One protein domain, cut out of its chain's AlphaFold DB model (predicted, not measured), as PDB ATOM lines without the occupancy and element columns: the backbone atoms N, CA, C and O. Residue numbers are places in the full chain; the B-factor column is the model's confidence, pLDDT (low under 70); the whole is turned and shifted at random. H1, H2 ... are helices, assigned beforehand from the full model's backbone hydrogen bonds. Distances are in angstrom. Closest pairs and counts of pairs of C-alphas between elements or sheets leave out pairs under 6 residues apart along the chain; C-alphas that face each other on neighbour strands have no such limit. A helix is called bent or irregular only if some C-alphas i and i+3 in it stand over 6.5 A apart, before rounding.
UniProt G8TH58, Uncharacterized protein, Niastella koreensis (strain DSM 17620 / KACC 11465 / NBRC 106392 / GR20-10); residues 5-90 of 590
ATOM      1  N   LYS A   5      57.936 -51.327 -54.684       97.25
ATOM      2  CA  LYS A   5      58.780 -51.974 -53.672       97.25
ATOM      3  C   LYS A   5      58.534 -51.341 -52.306       97.25
ATOM      4  O   LYS A   5      58.808 -50.158 -52.114       97.25
ATOM      5  N   LEU A   6      58.140 -52.147 -51.317       96.25
ATOM      6  CA  LEU A   6      57.991 -51.681 -49.932       96.25
ATOM      7  C   LEU A   6      59.291 -51.054 -49.392       96.25
ATOM      8  O   LEU A   6      59.255 -50.102 -48.618       96.25
ATOM      9  N   SER A   7      60.458 -51.538 -49.837       96.31
ATOM     10  CA  SER A   7      61.753 -50.958 -49.466       96.31
ATOM     11  C   SER A   7      61.956 -49.531 -49.967       96.31
ATOM     12  O   SER A   7      62.705 -48.787 -49.344       96.31
ATOM     13  N   ASP A   8      61.354 -49.161 -51.099       97.19
ATOM     14  CA  ASP A   8      61.484 -47.813 -51.653       97.19
ATOM     15  C   ASP A   8      60.594 -46.828 -50.882       97.19
ATOM     16  O   ASP A   8      61.053 -45.728 -50.578       97.19
ATOM     17  N   ILE A   9      59.409 -47.266 -50.436       95.38
ATOM     18  CA  ILE A   9      58.566 -46.526 -49.481       95.38
ATOM     19  C   ILE A   9      59.331 -46.306 -48.164       95.38
ATOM     20  O   ILE A   9      59.516 -45.171 -47.737       95.38
ATOM     21  N   LYS A  10      59.880 -47.376 -47.568       94.62
ATOM     22  CA  LYS A  10      60.630 -47.310 -46.295       94.62
ATOM     23  C   LYS A  10      61.889 -46.443 -46.343       94.62
ATOM     24  O   LYS A  10      62.322 -45.915 -45.326       94.62
ATOM     25  N   LYS A  11      62.512 -46.322 -47.517       95.75
ATOM     26  CA  LYS A  11      63.696 -45.475 -47.737       95.75
ATOM     27  C   LYS A  11      63.338 -44.033 -48.111       95.75
ATOM     28  O   LYS A  11      64.251 -43.269 -48.408       95.75
ATOM     29  N   GLY A  12      62.050 -43.678 -48.156       92.06
ATOM     30  CA  GLY A  12      61.583 -42.347 -48.555       92.06
ATOM     31  C   GLY A  12      61.821 -42.019 -50.032       92.06
ATOM     32  O   GLY A  12      61.875 -40.850 -50.395       92.06
ATOM     33  N   ARG A  13      62.001 -43.032 -50.893       96.00
ATOM     34  CA  ARG A  13      62.221 -42.843 -52.341       96.00
ATOM     35  C   ARG A  13      60.928 -42.591 -53.114       96.00
ATOM     36  O   ARG A  13      60.993 -42.150 -54.253       96.00
ATOM     37  N   ILE A  14      59.788 -42.917 -52.511       93.06
ATOM     38  CA  ILE A  14      58.451 -42.641 -53.034       93.06
ATOM     39  C   ILE A  14      57.792 -41.695 -52.039       93.06
ATOM     40  O   ILE A  14      57.692 -42.019 -50.853       93.06
ATOM     41  N   SER A  15      57.384 -40.518 -52.508       92.00
ATOM     42  CA  SER A  15      56.649 -39.567 -51.679       92.00
ATOM     43  C   SER A  15      55.230 -40.071 -51.399       92.00
ATOM     44  O   SER A  15      54.705 -40.925 -52.112       92.00
ATOM     45  N   PHE A  16      54.580 -39.521 -50.373       86.38
ATOM     46  CA  PHE A  16      53.190 -39.862 -50.061       86.38
ATOM     47  C   PHE A  16      52.257 -39.616 -51.259       86.38
ATOM     48  O   PHE A  16      51.496 -40.497 -51.642       86.38
ATOM     49  N   VAL A  17      52.396 -38.458 -51.915       86.94
ATOM     50  CA  VAL A  17      51.598 -38.082 -53.095       86.94
ATOM     51  C   VAL A  17      51.816 -39.056 -54.254       86.94
ATOM     52  O   VAL A  17      50.848 -39.511 -54.858       86.94
ATOM     53  N   GLN A  18      53.074 -39.425 -54.531       90.31
ATOM     54  CA  GLN A  18      53.397 -40.412 -55.567       90.31
ATOM     55  C   GLN A  18      52.778 -41.777 -55.260       90.31
ATOM     56  O   GLN A  18      52.294 -42.447 -56.166       90.31
ATOM     57  N   LEU A  19      52.775 -42.192 -53.990       93.19
ATOM     58  CA  LEU A  19      52.157 -43.448 -53.584       93.19
ATOM     59  C   LEU A  19      50.638 -43.428 -53.806       93.19
ATOM     60  O   LEU A  19      50.120 -44.394 -54.360       93.19
ATOM     61  N   CYS A  20      49.942 -42.352 -53.422       90.00
ATOM     62  CA  CYS A  20      48.503 -42.214 -53.669       90.00
ATOM     63  C   CYS A  20      48.192 -42.319 -55.168       90.00
ATOM     64  O   CYS A  20      47.403 -43.171 -55.569       90.00
ATOM     65  N   GLN A  21      48.894 -41.542 -56.002       91.25
ATOM     66  CA  GLN A  21      48.711 -41.537 -57.459       91.25
ATOM     67  C   GLN A  21      48.954 -42.915 -58.089       91.25
ATOM     68  O   GLN A  21      48.177 -43.369 -58.926       91.25
ATOM     69  N   GLU A  22      50.018 -43.608 -57.677       94.56
ATOM     70  CA  GLU A  22      50.344 -44.942 -58.189       94.56
ATOM     71  C   GLU A  22      49.332 -46.006 -57.752       94.56
ATOM     72  O   GLU A  22      49.027 -46.910 -58.529       94.56
ATOM     73  N   ILE A  23      48.809 -45.928 -56.526       95.88
ATOM     74  CA  ILE A  23      47.770 -46.849 -56.055       95.88
ATOM     75  C   ILE A  23      46.455 -46.588 -56.794       95.88
ATOM     76  O   ILE A  23      45.886 -47.534 -57.335       95.88
ATOM     77  N   GLU A  24      46.007 -45.335 -56.889       92.44
ATOM     78  CA  GLU A  24      44.778 -44.967 -57.604       92.44
ATOM     79  C   GLU A  24      44.830 -45.366 -59.085       92.44
ATOM     80  O   GLU A  24      43.881 -45.953 -59.597       92.44
ATOM     81  N   ALA A  25      45.961 -45.144 -59.763       93.62
ATOM     82  CA  ALA A  25      46.127 -45.503 -61.174       93.62
ATOM     83  C   ALA A  25      46.110 -47.022 -61.434       93.62
ATOM     84  O   ALA A  25      45.887 -47.460 -62.565       93.62
ATOM     85  N   ARG A  26      46.388 -47.840 -60.411       95.56
ATOM     86  CA  ARG A  26      46.491 -49.306 -60.524       95.56
ATOM     87  C   ARG A  26      45.269 -50.037 -59.984       95.56
ATOM     88  O   ARG A  26      45.046 -51.185 -60.379       95.56
ATOM     89  N   LEU A  27      44.513 -49.412 -59.084       95.81
ATOM     90  CA  LEU A  27      43.380 -50.041 -58.428       95.81
ATOM     91  C   LEU A  27      42.228 -50.215 -59.422       95.81
ATOM     92  O   LEU A  27      41.703 -49.261 -59.991       95.81
ATOM     93  N   LEU A  28      41.809 -51.464 -59.625       95.81
ATOM     94  CA  LEU A  28      40.669 -51.761 -60.486       95.81
ATOM     95  C   LEU A  28      39.388 -51.160 -59.896       95.81
ATOM     96  O   LEU A  28      39.119 -51.308 -58.704       95.81
ATOM     97  N   LYS A  29      38.537 -50.570 -60.744       94.38
ATOM     98  CA  LYS A  29      37.263 -49.949 -60.332       94.38
ATOM     99  C   LYS A  29      36.378 -50.890 -59.502       94.38
ATOM    100  O   LYS A  29      35.692 -50.443 -58.591       94.38
ATOM    101  N   GLN A  30      36.409 -52.199 -59.764       96.31
ATOM    102  CA  GLN A  30      35.655 -53.197 -58.994       96.31
ATOM    103  C   GLN A  30      36.117 -53.299 -57.533       96.31
ATOM    104  O   GLN A  30      35.294 -53.579 -56.664       96.31
ATOM    105  N   ALA A  31      37.399 -53.050 -57.251       96.94
ATOM    106  CA  ALA A  31      37.949 -53.134 -55.901       96.94
ATOM    107  C   ALA A  31      37.407 -52.030 -54.981       96.94
ATOM    108  O   ALA A  31      37.217 -52.284 -53.799       96.94
ATOM    109  N   TYR A  32      37.057 -50.851 -55.511       96.31
ATOM    110  CA  TYR A  32      36.406 -49.786 -54.733       96.31
ATOM    111  C   TYR A  32      35.024 -50.183 -54.184       96.31
ATOM    112  O   TYR A  32      34.540 -49.574 -53.234       96.31
ATOM    113  N   PHE A  33      34.373 -51.192 -54.773       97.00
ATOM    114  CA  PHE A  33      33.021 -51.628 -54.405       97.00
ATOM    115  C   PHE A  33      32.995 -52.888 -53.537       97.00
ATOM    116  O   PHE A  33      31.948 -53.523 -53.408       97.00
ATOM    117  N   LEU A  34      34.130 -53.262 -52.946       96.56
ATOM    118  CA  LEU A  34      34.169 -54.302 -51.921       96.56
ATOM    119  C   LEU A  34      33.411 -53.825 -50.671       96.56
ATOM    120  O   LEU A  34      33.314 -52.631 -50.391       96.56
ATOM    121  N   THR A  35      32.835 -54.769 -49.931       95.50
ATOM    122  CA  THR A  35      31.908 -54.480 -48.823       95.50
ATOM    123  C   THR A  35      32.590 -54.114 -47.508       95.50
ATOM    124  O   THR A  35      31.893 -53.869 -46.530       95.50
ATOM    125  N   ASP A  36      33.923 -54.112 -47.467       95.69
ATOM    126  CA  ASP A  36      34.715 -53.956 -46.248       95.69
ATOM    127  C   ASP A  36      36.012 -53.176 -46.525       95.69
ATOM    128  O   ASP A  36      36.677 -53.423 -47.538       95.69
ATOM    129  N   GLU A  37      36.386 -52.257 -45.623       96.44
ATOM    130  CA  GLU A  37      37.603 -51.434 -45.742       96.44
ATOM    131  C   GLU A  37      38.866 -52.303 -45.850       96.44
ATOM    132  O   GLU A  37      39.741 -52.023 -46.671       96.44
ATOM    133  N   THR A  38      38.936 -53.403 -45.097       97.44
ATOM    134  CA  THR A  38      40.055 -54.360 -45.093       97.44
ATOM    135  C   THR A  38      40.288 -54.933 -46.482       97.44
ATOM    136  O   THR A  38      41.427 -55.031 -46.932       97.44
ATOM    137  N   LEU A  39      39.218 -55.288 -47.198       97.62
ATOM    138  CA  LEU A  39      39.319 -55.881 -48.531       97.62
ATOM    139  C   LEU A  39      39.790 -54.863 -49.577       97.62
ATOM    140  O   LEU A  39      40.570 -55.214 -50.466       97.62
ATOM    141  N   ILE A  40      39.365 -53.602 -49.449       97.19
ATOM    142  CA  ILE A  40      39.830 -52.502 -50.305       97.19
ATOM    143  C   ILE A  40      41.316 -52.238 -50.046       97.19
ATOM    144  O   ILE A  40      42.115 -52.218 -50.983       97.19
ATOM    145  N   VAL A  41      41.714 -52.105 -48.777       97.38
ATOM    146  CA  VAL A  41      43.117 -51.890 -48.395       97.38
ATOM    147  C   VAL A  41      43.985 -53.075 -48.816       97.38
ATOM    148  O   VAL A  41      45.064 -52.872 -49.369       97.38
ATOM    149  N   HIS A  42      43.509 -54.311 -48.664       98.06
ATOM    150  CA  HIS A  42      44.182 -55.505 -49.177       98.06
ATOM    151  C   HIS A  42      44.414 -55.427 -50.695       98.06
ATOM    152  O   HIS A  42      45.519 -55.708 -51.166       98.06
ATOM    153  N   ALA A  43      43.410 -55.001 -51.472       97.56
ATOM    154  CA  ALA A  43      43.558 -54.814 -52.914       97.56
ATOM    155  C   ALA A  43      44.637 -53.765 -53.241       97.56
ATOM    156  O   ALA A  43      45.501 -54.031 -54.078       97.56
ATOM    157  N   CYS A  44      44.674 -52.639 -52.523       97.31
ATOM    158  CA  CYS A  44      45.736 -51.634 -52.654       97.31
ATOM    159  C   CYS A  44      47.121 -52.211 -52.333       97.31
ATOM    160  O   CYS A  44      48.057 -52.093 -53.128       97.31
ATOM    161  N   LEU A  45      47.250 -52.890 -51.191       97.56
ATOM    162  CA  LEU A  45      48.497 -53.510 -50.744       97.56
ATOM    163  C   LEU A  45      48.990 -54.588 -51.719       97.56
ATOM    164  O   LEU A  45      50.196 -54.805 -51.826       97.56
ATOM    165  N   SER A  46      48.102 -55.219 -52.494       97.12
ATOM    166  CA  SER A  46      48.483 -56.215 -53.502       97.12
ATOM    167  C   SER A  46      49.367 -55.642 -54.623       97.12
ATOM    168  O   SER A  46      50.153 -56.384 -55.233       97.12
ATOM    169  N   HIS A  47      49.306 -54.322 -54.847       97.38
ATOM    170  CA  HIS A  47      50.162 -53.587 -55.780       97.38
ATOM    171  C   HIS A  47      51.549 -53.257 -55.206       97.38
ATOM    172  O   HIS A  47      52.430 -52.816 -55.953       97.38
ATOM    173  N   ILE A  48      51.769 -53.521 -53.915       96.94
ATOM    174  CA  ILE A  48      53.045 -53.393 -53.211       96.94
ATOM    175  C   ILE A  48      53.703 -54.782 -53.103       96.94
ATOM    176  O   ILE A  48      53.041 -55.812 -52.964       96.94
ATOM    177  N   ASP A  49      55.028 -54.840 -53.225       96.38
ATOM    178  CA  ASP A  49      55.825 -56.070 -53.156       96.38
ATOM    179  C   ASP A  49      55.914 -56.608 -51.713       96.38
ATOM    180  O   ASP A  49      56.895 -56.389 -50.995       96.38
ATOM    181  N   ILE A  50      54.840 -57.271 -51.276       96.19
ATOM    182  CA  ILE A  50      54.667 -57.866 -49.947       96.19
ATOM    183  C   ILE A  50      54.644 -59.397 -50.073       96.19
ATOM    184  O   ILE A  50      53.819 -59.963 -50.789       96.19
ATOM    185  N   LYS A  51      55.551 -60.088 -49.364       89.44
ATOM    186  CA  LYS A  51      55.784 -61.542 -49.519       89.44
ATOM    187  C   LYS A  51      54.698 -62.452 -48.927       89.44
ATOM    188  O   LYS A  51      54.629 -63.610 -49.324       89.44
ATOM    189  N   LYS A  52      53.916 -61.977 -47.955       92.88
ATOM    190  CA  LYS A  52      52.908 -62.766 -47.220       92.88
ATOM    191  C   LYS A  52      51.630 -61.953 -46.993       92.88
ATOM    192  O   LYS A  52      51.176 -61.822 -45.866       92.88
ATOM    193  N   LEU A  53      51.125 -61.324 -48.051       95.62
ATOM    194  CA  LEU A  53      49.857 -60.608 -47.979       95.62
ATOM    195  C   LEU A  53      48.705 -61.606 -48.136       95.62
ATOM    196  O   LEU A  53      48.665 -62.340 -49.123       95.62
ATOM    197  N   ASP A  54      47.780 -61.596 -47.186       95.69
ATOM    198  CA  ASP A  54      46.488 -62.275 -47.266       95.69
ATOM    199  C   ASP A  54      45.391 -61.344 -46.715       95.69
ATOM    200  O   ASP A  54      45.721 -60.303 -46.137       95.69
ATOM    201  N   PRO A  55      44.099 -61.645 -46.946       94.81
ATOM    202  CA  PRO A  55      43.021 -60.709 -46.648       94.81
ATOM    203  C   PRO A  55      42.589 -60.711 -45.173       94.81
ATOM    204  O   PRO A  55      41.562 -60.111 -44.867       94.81
ATOM    205  N   SER A  56      43.309 -61.387 -44.262       96.62
ATOM    206  CA  SER A  56      43.003 -61.312 -42.828       96.62
ATOM    207  C   SER A  56      43.228 -59.900 -42.292       96.62
ATOM    208  O   SER A  56      44.191 -59.217 -42.657       96.62
ATOM    209  N   THR A  57      42.331 -59.451 -41.417       96.62
ATOM    210  CA  THR A  57      42.368 -58.102 -40.845       96.62
ATOM    211  C   THR A  57      43.699 -57.822 -40.158       96.62
ATOM    212  O   THR A  57      44.258 -56.747 -40.345       96.62
ATOM    213  N   GLU A  58      44.255 -58.796 -39.435       96.38
ATOM    214  CA  GLU A  58      45.525 -58.647 -38.725       96.38
ATOM    215  C   GLU A  58      46.696 -58.397 -39.686       96.38
ATOM    216  O   GLU A  58      47.521 -57.511 -39.452       96.38
ATOM    217  N   ILE A  59      46.767 -59.140 -40.795       96.69
ATOM    218  CA  ILE A  59      47.873 -59.030 -41.757       96.69
ATOM    219  C   ILE A  59      47.744 -57.759 -42.594       96.69
ATOM    220  O   ILE A  59      48.742 -57.071 -42.834       96.69
ATOM    221  N   VAL A  60      46.523 -57.407 -42.996       97.50
ATOM    222  CA  VAL A  60      46.248 -56.149 -43.699       97.50
ATOM    223  C   VAL A  60      46.569 -54.956 -42.803       97.50
ATOM    224  O   VAL A  60      47.254 -54.043 -43.261       97.50
ATOM    225  N   ALA A  61      46.162 -54.977 -41.531       97.00
ATOM    226  CA  ALA A  61      46.472 -53.928 -40.562       97.00
ATOM    227  C   ALA A  61      47.984 -53.784 -40.335       97.00
ATOM    228  O   ALA A  61      48.531 -52.682 -40.425       97.00
ATOM    229  N   PHE A  62      48.694 -54.898 -40.137       96.12
ATOM    230  CA  PHE A  62      50.150 -54.889 -39.996       96.12
ATOM    231  C   PHE A  62      50.830 -54.198 -41.188       96.12
ATOM    232  O   PHE A  62      51.635 -53.280 -41.013       96.12
ATOM    233  N   TYR A  63      50.484 -54.584 -42.420       97.19
ATOM    234  CA  TYR A  63      51.104 -53.995 -43.607       97.19
ATOM    235  C   TYR A  63      50.620 -52.574 -43.916       97.19
ATOM    236  O   TYR A  63      51.416 -51.760 -44.385       97.19
ATOM    237  N   ALA A  64      49.362 -52.242 -43.616       96.50
ATOM    238  CA  ALA A  64      48.856 -50.876 -43.700       96.50
ATOM    239  C   ALA A  64      49.647 -49.956 -42.760       96.50
ATOM    240  O   ALA A  64      50.118 -48.904 -43.191       96.50
ATOM    241  N   LYS A  65      49.897 -50.386 -41.517       95.75
ATOM    242  CA  LYS A  65      50.745 -49.664 -40.561       95.75
ATOM    243  C   LYS A  65      52.182 -49.536 -41.053       95.75
ATOM    244  O   LYS A  65      52.746 -48.452 -40.975       95.75
ATOM    245  N   GLU A  66      52.772 -50.602 -41.591       94.88
ATOM    246  CA  GLU A  66      54.141 -50.565 -42.124       94.88
ATOM    247  C   GLU A  66      54.299 -49.573 -43.282       94.88
ATOM    248  O   GLU A  66      55.352 -48.951 -43.413       94.88
ATOM    249  N   VAL A  67      53.274 -49.414 -44.125       94.94
ATOM    250  CA  VAL A  67      53.261 -48.404 -45.191       94.94
ATOM    251  C   VAL A  67      53.048 -47.012 -44.596       94.94
ATOM    252  O   VAL A  67      53.881 -46.128 -44.810       94.94
ATOM    253  N   MET A  68      51.987 -46.833 -43.803       91.81
ATOM    254  CA  MET A  68      51.576 -45.537 -43.253       91.81
ATOM    255  C   MET A  68      52.568 -44.960 -42.244       91.81
ATOM    256  O   MET A  68      52.753 -43.748 -42.219       91.81
ATOM    257  N   GLY A  69      53.263 -45.794 -41.470       88.56
ATOM    258  CA  GLY A  69      54.235 -45.381 -40.455       88.56
ATOM    259  C   GLY A  69      55.429 -44.594 -41.008       88.56
ATOM    260  O   GLY A  69      56.066 -43.849 -40.265       88.56
ATOM    261  N   ASN A  70      55.703 -44.694 -42.315       87.38
ATOM    262  CA  ASN A  70      56.718 -43.869 -42.986       87.38
ATOM    263  C   ASN A  70      56.257 -42.422 -43.209       87.38
ATOM    264  O   ASN A  70      57.092 -41.537 -43.383       87.38
ATOM    265  N   PHE A  71      54.946 -42.179 -43.202       86.75
ATOM    266  CA  PHE A  71      54.339 -40.877 -43.482       86.75
ATOM    267  C   PHE A  71      53.684 -40.266 -42.235       86.75
ATOM    268  O   PHE A  71      53.744 -39.056 -42.036       86.75
ATOM    269  N   ILE A  72      53.105 -41.099 -41.366       86.06
ATOM    270  CA  ILE A  72      52.381 -40.706 -40.156       86.06
ATOM    271  C   ILE A  72      52.908 -41.547 -38.983       86.06
ATOM    272  O   ILE A  72      52.595 -42.727 -38.849       86.06
ATOM    273  N   LYS A  73      53.721 -40.937 -38.111       82.00
ATOM    274  CA  LYS A  73      54.462 -41.647 -37.046       82.00
ATOM    275  C   LYS A  73      53.590 -42.250 -35.937       82.00
ATOM    276  O   LYS A  73      54.091 -43.047 -35.152       82.00
ATOM    277  N   THR A  74      52.325 -41.852 -35.836       84.81
ATOM    278  CA  THR A  74      51.439 -42.173 -34.704       84.81
ATOM    279  C   THR A  74      50.380 -43.231 -35.017       84.81
ATOM    280  O   THR A  74      49.509 -43.455 -34.186       84.81
ATOM    281  N   VAL A  75      50.423 -43.879 -36.186       85.12
ATOM    282  CA  VAL A  75      49.389 -44.849 -36.595       85.12
ATOM    283  C   VAL A  75      49.526 -46.161 -35.815       85.12
ATOM    284  O   VAL A  75      50.547 -46.852 -35.899       85.12
ATOM    285  N   THR A  76      48.487 -46.511 -35.055       87.06
ATOM    286  CA  THR A  76      48.363 -47.802 -34.358       87.06
ATOM    287  C   THR A  76      47.930 -48.915 -35.324       87.06
ATOM    288  O   THR A  76      47.495 -48.633 -36.437       87.06
ATOM    289  N   GLU A  77      48.066 -50.197 -34.951       83.38
ATOM    290  CA  GLU A  77      47.562 -51.292 -35.812       83.38
ATOM    291  C   GLU A  77      46.040 -51.237 -35.951       83.38
ATOM    292  O   GLU A  77      45.536 -51.377 -37.062       83.38
ATOM    293  N   GLU A  78      45.327 -50.939 -34.865       83.50
ATOM    294  CA  GLU A  78      43.862 -50.847 -34.843       83.50
ATOM    295  C   GLU A  78      43.328 -49.761 -35.793       83.50
ATOM    296  O   GLU A  78      42.311 -49.954 -36.453       83.50
ATOM    297  N   GLU A  79      44.042 -48.643 -35.936       90.94
ATOM    298  CA  GLU A  79      43.635 -47.522 -36.794       90.94
ATOM    299  C   GLU A  79      44.226 -47.590 -38.208       90.94
ATOM    300  O   GLU A  79      43.893 -46.768 -39.065       90.94
ATOM    301  N   SER A  80      45.136 -48.530 -38.466       93.50
ATOM    302  CA  SER A  80      45.959 -48.542 -39.679       93.50
ATOM    303  C   SER A  80      45.162 -48.735 -40.965       93.50
ATOM    304  O   SER A  80      45.453 -48.062 -41.952       93.50
ATOM    305  N   ILE A  81      44.137 -49.594 -40.951       95.31
ATOM    306  CA  ILE A  81      43.256 -49.836 -42.101       95.31
ATOM    307  C   ILE A  81      42.478 -48.566 -42.429       95.31
ATOM    308  O   ILE A  81      42.557 -48.077 -43.555       95.31
ATOM    309  N   ASN A  82      41.799 -47.985 -41.440       92.19
ATOM    310  CA  ASN A  82      41.006 -46.775 -41.638       92.19
ATOM    311  C   ASN A  82      41.882 -45.576 -42.036       92.19
ATOM    312  O   ASN A  82      41.541 -44.815 -42.941       92.19
ATOM    313  N   THR A  83      43.056 -45.442 -41.411       90.75
ATOM    314  CA  THR A  83      44.035 -44.406 -41.754       90.75
ATOM    315  C   THR A  83      44.549 -44.588 -43.177       90.75
ATOM    316  O   THR A  83      44.632 -43.609 -43.909       90.75
ATOM    317  N   PHE A  84      44.851 -45.814 -43.612       93.31
ATOM    318  CA  PHE A  84      45.244 -46.088 -44.995       93.31
ATOM    319  C   PHE A  84      44.104 -45.753 -45.961       93.31
ATOM    320  O   PHE A  84      44.321 -45.038 -46.937       93.31
ATOM    321  N   PHE A  85      42.891 -46.228 -45.680       92.38
ATOM    322  CA  PHE A  85      41.693 -45.986 -46.483       92.38
ATOM    323  C   PHE A  85      41.436 -44.484 -46.688       92.38
ATOM    324  O   PHE A  85      41.268 -44.024 -47.818       92.38
ATOM    325  N   ARG A  86      41.521 -43.700 -45.610       91.56
ATOM    326  CA  ARG A  86      41.342 -42.242 -45.634       91.56
ATOM    327  C   ARG A  86      42.514 -41.487 -46.237       91.56
ATOM    328  O   ARG A  86      42.301 -40.493 -46.913       91.56
ATOM    329  N   ALA A  87      43.748 -41.901 -45.979       87.44
ATOM    330  CA  ALA A  87      44.920 -41.139 -46.396       87.44
ATOM    331  C   ALA A  87      45.324 -41.455 -47.845       87.44
ATOM    332  O   ALA A  87      45.586 -40.539 -48.617       87.44
ATOM    333  N   ILE A  88      45.362 -42.736 -48.220       90.12
ATOM    334  CA  ILE A  88      45.872 -43.182 -49.526       90.12
ATOM    335  C   ILE A  88      44.814 -43.054 -50.619       90.12
ATOM    336  O   ILE A  88      45.145 -42.629 -51.718       90.12
ATOM    337  N   LEU A  89      43.560 -43.417 -50.326       89.38
ATOM    338  CA  LEU A  89      42.458 -43.342 -51.298       89.38
ATOM    339  C   LEU A  89      41.598 -42.086 -51.130       89.38
ATOM    340  O   LEU A  89      40.640 -41.893 -51.876       89.38
ATOM    341  N   SER A  90      41.890 -41.274 -50.111       92.00
ATOM    342  CA  SER A  90      41.074 -40.113 -49.756       92.00
ATOM    343  C   SER A  90      39.604 -40.461 -49.528       92.00
ATOM    344  O   SER A  90      38.773 -39.605 -49.772       92.00
TER     345      SER A  90
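What this domain is: This is residues 5 to 90 of the 590 residues of an uncharacterized protein of Niastella koreensis (strain DSM 17620 / KACC 11465 / NBRC 106392 / GR20-10) (UniProt G8TH58). Three helices, H3, H4 and H5, pack crosswise on each other as a triangle and make a small core. H2 lies across the end of H5 at Ile 88, and the short H1 sits beside the end of H4 at Val 67. The printed part has 86 residues with five named helices, H1 to H5 in chain order, and no named strand; the class is all helix. It is compact, with a radius of gyration of the C-alphas of 11.6 A, and rounded, spanning 32 by 27 by 25 A.

Where its parts are: Find C-alpha 6 at (57.991, -51.681, -49.932), where H1, residues 6 to 10, begins. H2 follows as residues 16 to 26, 15.6 A long, and H3 as residues 37 to 46, 14.2 A. H4, residues 57 to 68, measures 15.8 A. H5, residues 77 to 88, measures 16.0 A and ends at C-alpha 88, (45.872, -43.182, -49.526); it is irregular, with C-alphas 78 and 81 7.4 A apart.

How they stand to each other: Begin at the hubs, H4 and H5, which touch at Lys 65 and Ser 80, their closest C-alphas at 5.0 A, at a steep tilt of 57 degrees, the same way. H3 touches H4, closest C-alphas His 42 and Val 60 at 5.9 A, at a steep tilt of 60 degrees, the same way. H5 touches H3 with residues 81 to 85 alone, closest C-alphas Thr 38 and Ile 81 at 6.3 A, only just about perpendicular at 71 degrees. H2 and H5 only just touch, with 3 pairs of C-alphas within 8 A, through residue 88 of H5 alone; Cys 20 and Ile 88 have the closest C-alphas, 5.0 A. H1 and H4 only just touch, also with 3 pairs, through Val 67 of H4 alone, whose C-alpha is 7.1 A from that of Ile 9. H2 and H4 are apart. Every O i to N i+4 pair is within hydrogen-bond range in H1, H2, H3 and H4; in H5, 6 of 8 are.

The domain as a whole: Look to Lys 11 and Thr 35 for the two C-alphas farthest apart, 33.1 A. The printed part has no cut and no long link. Its mean pLDDT is 93.6, and no printed residue is under 70.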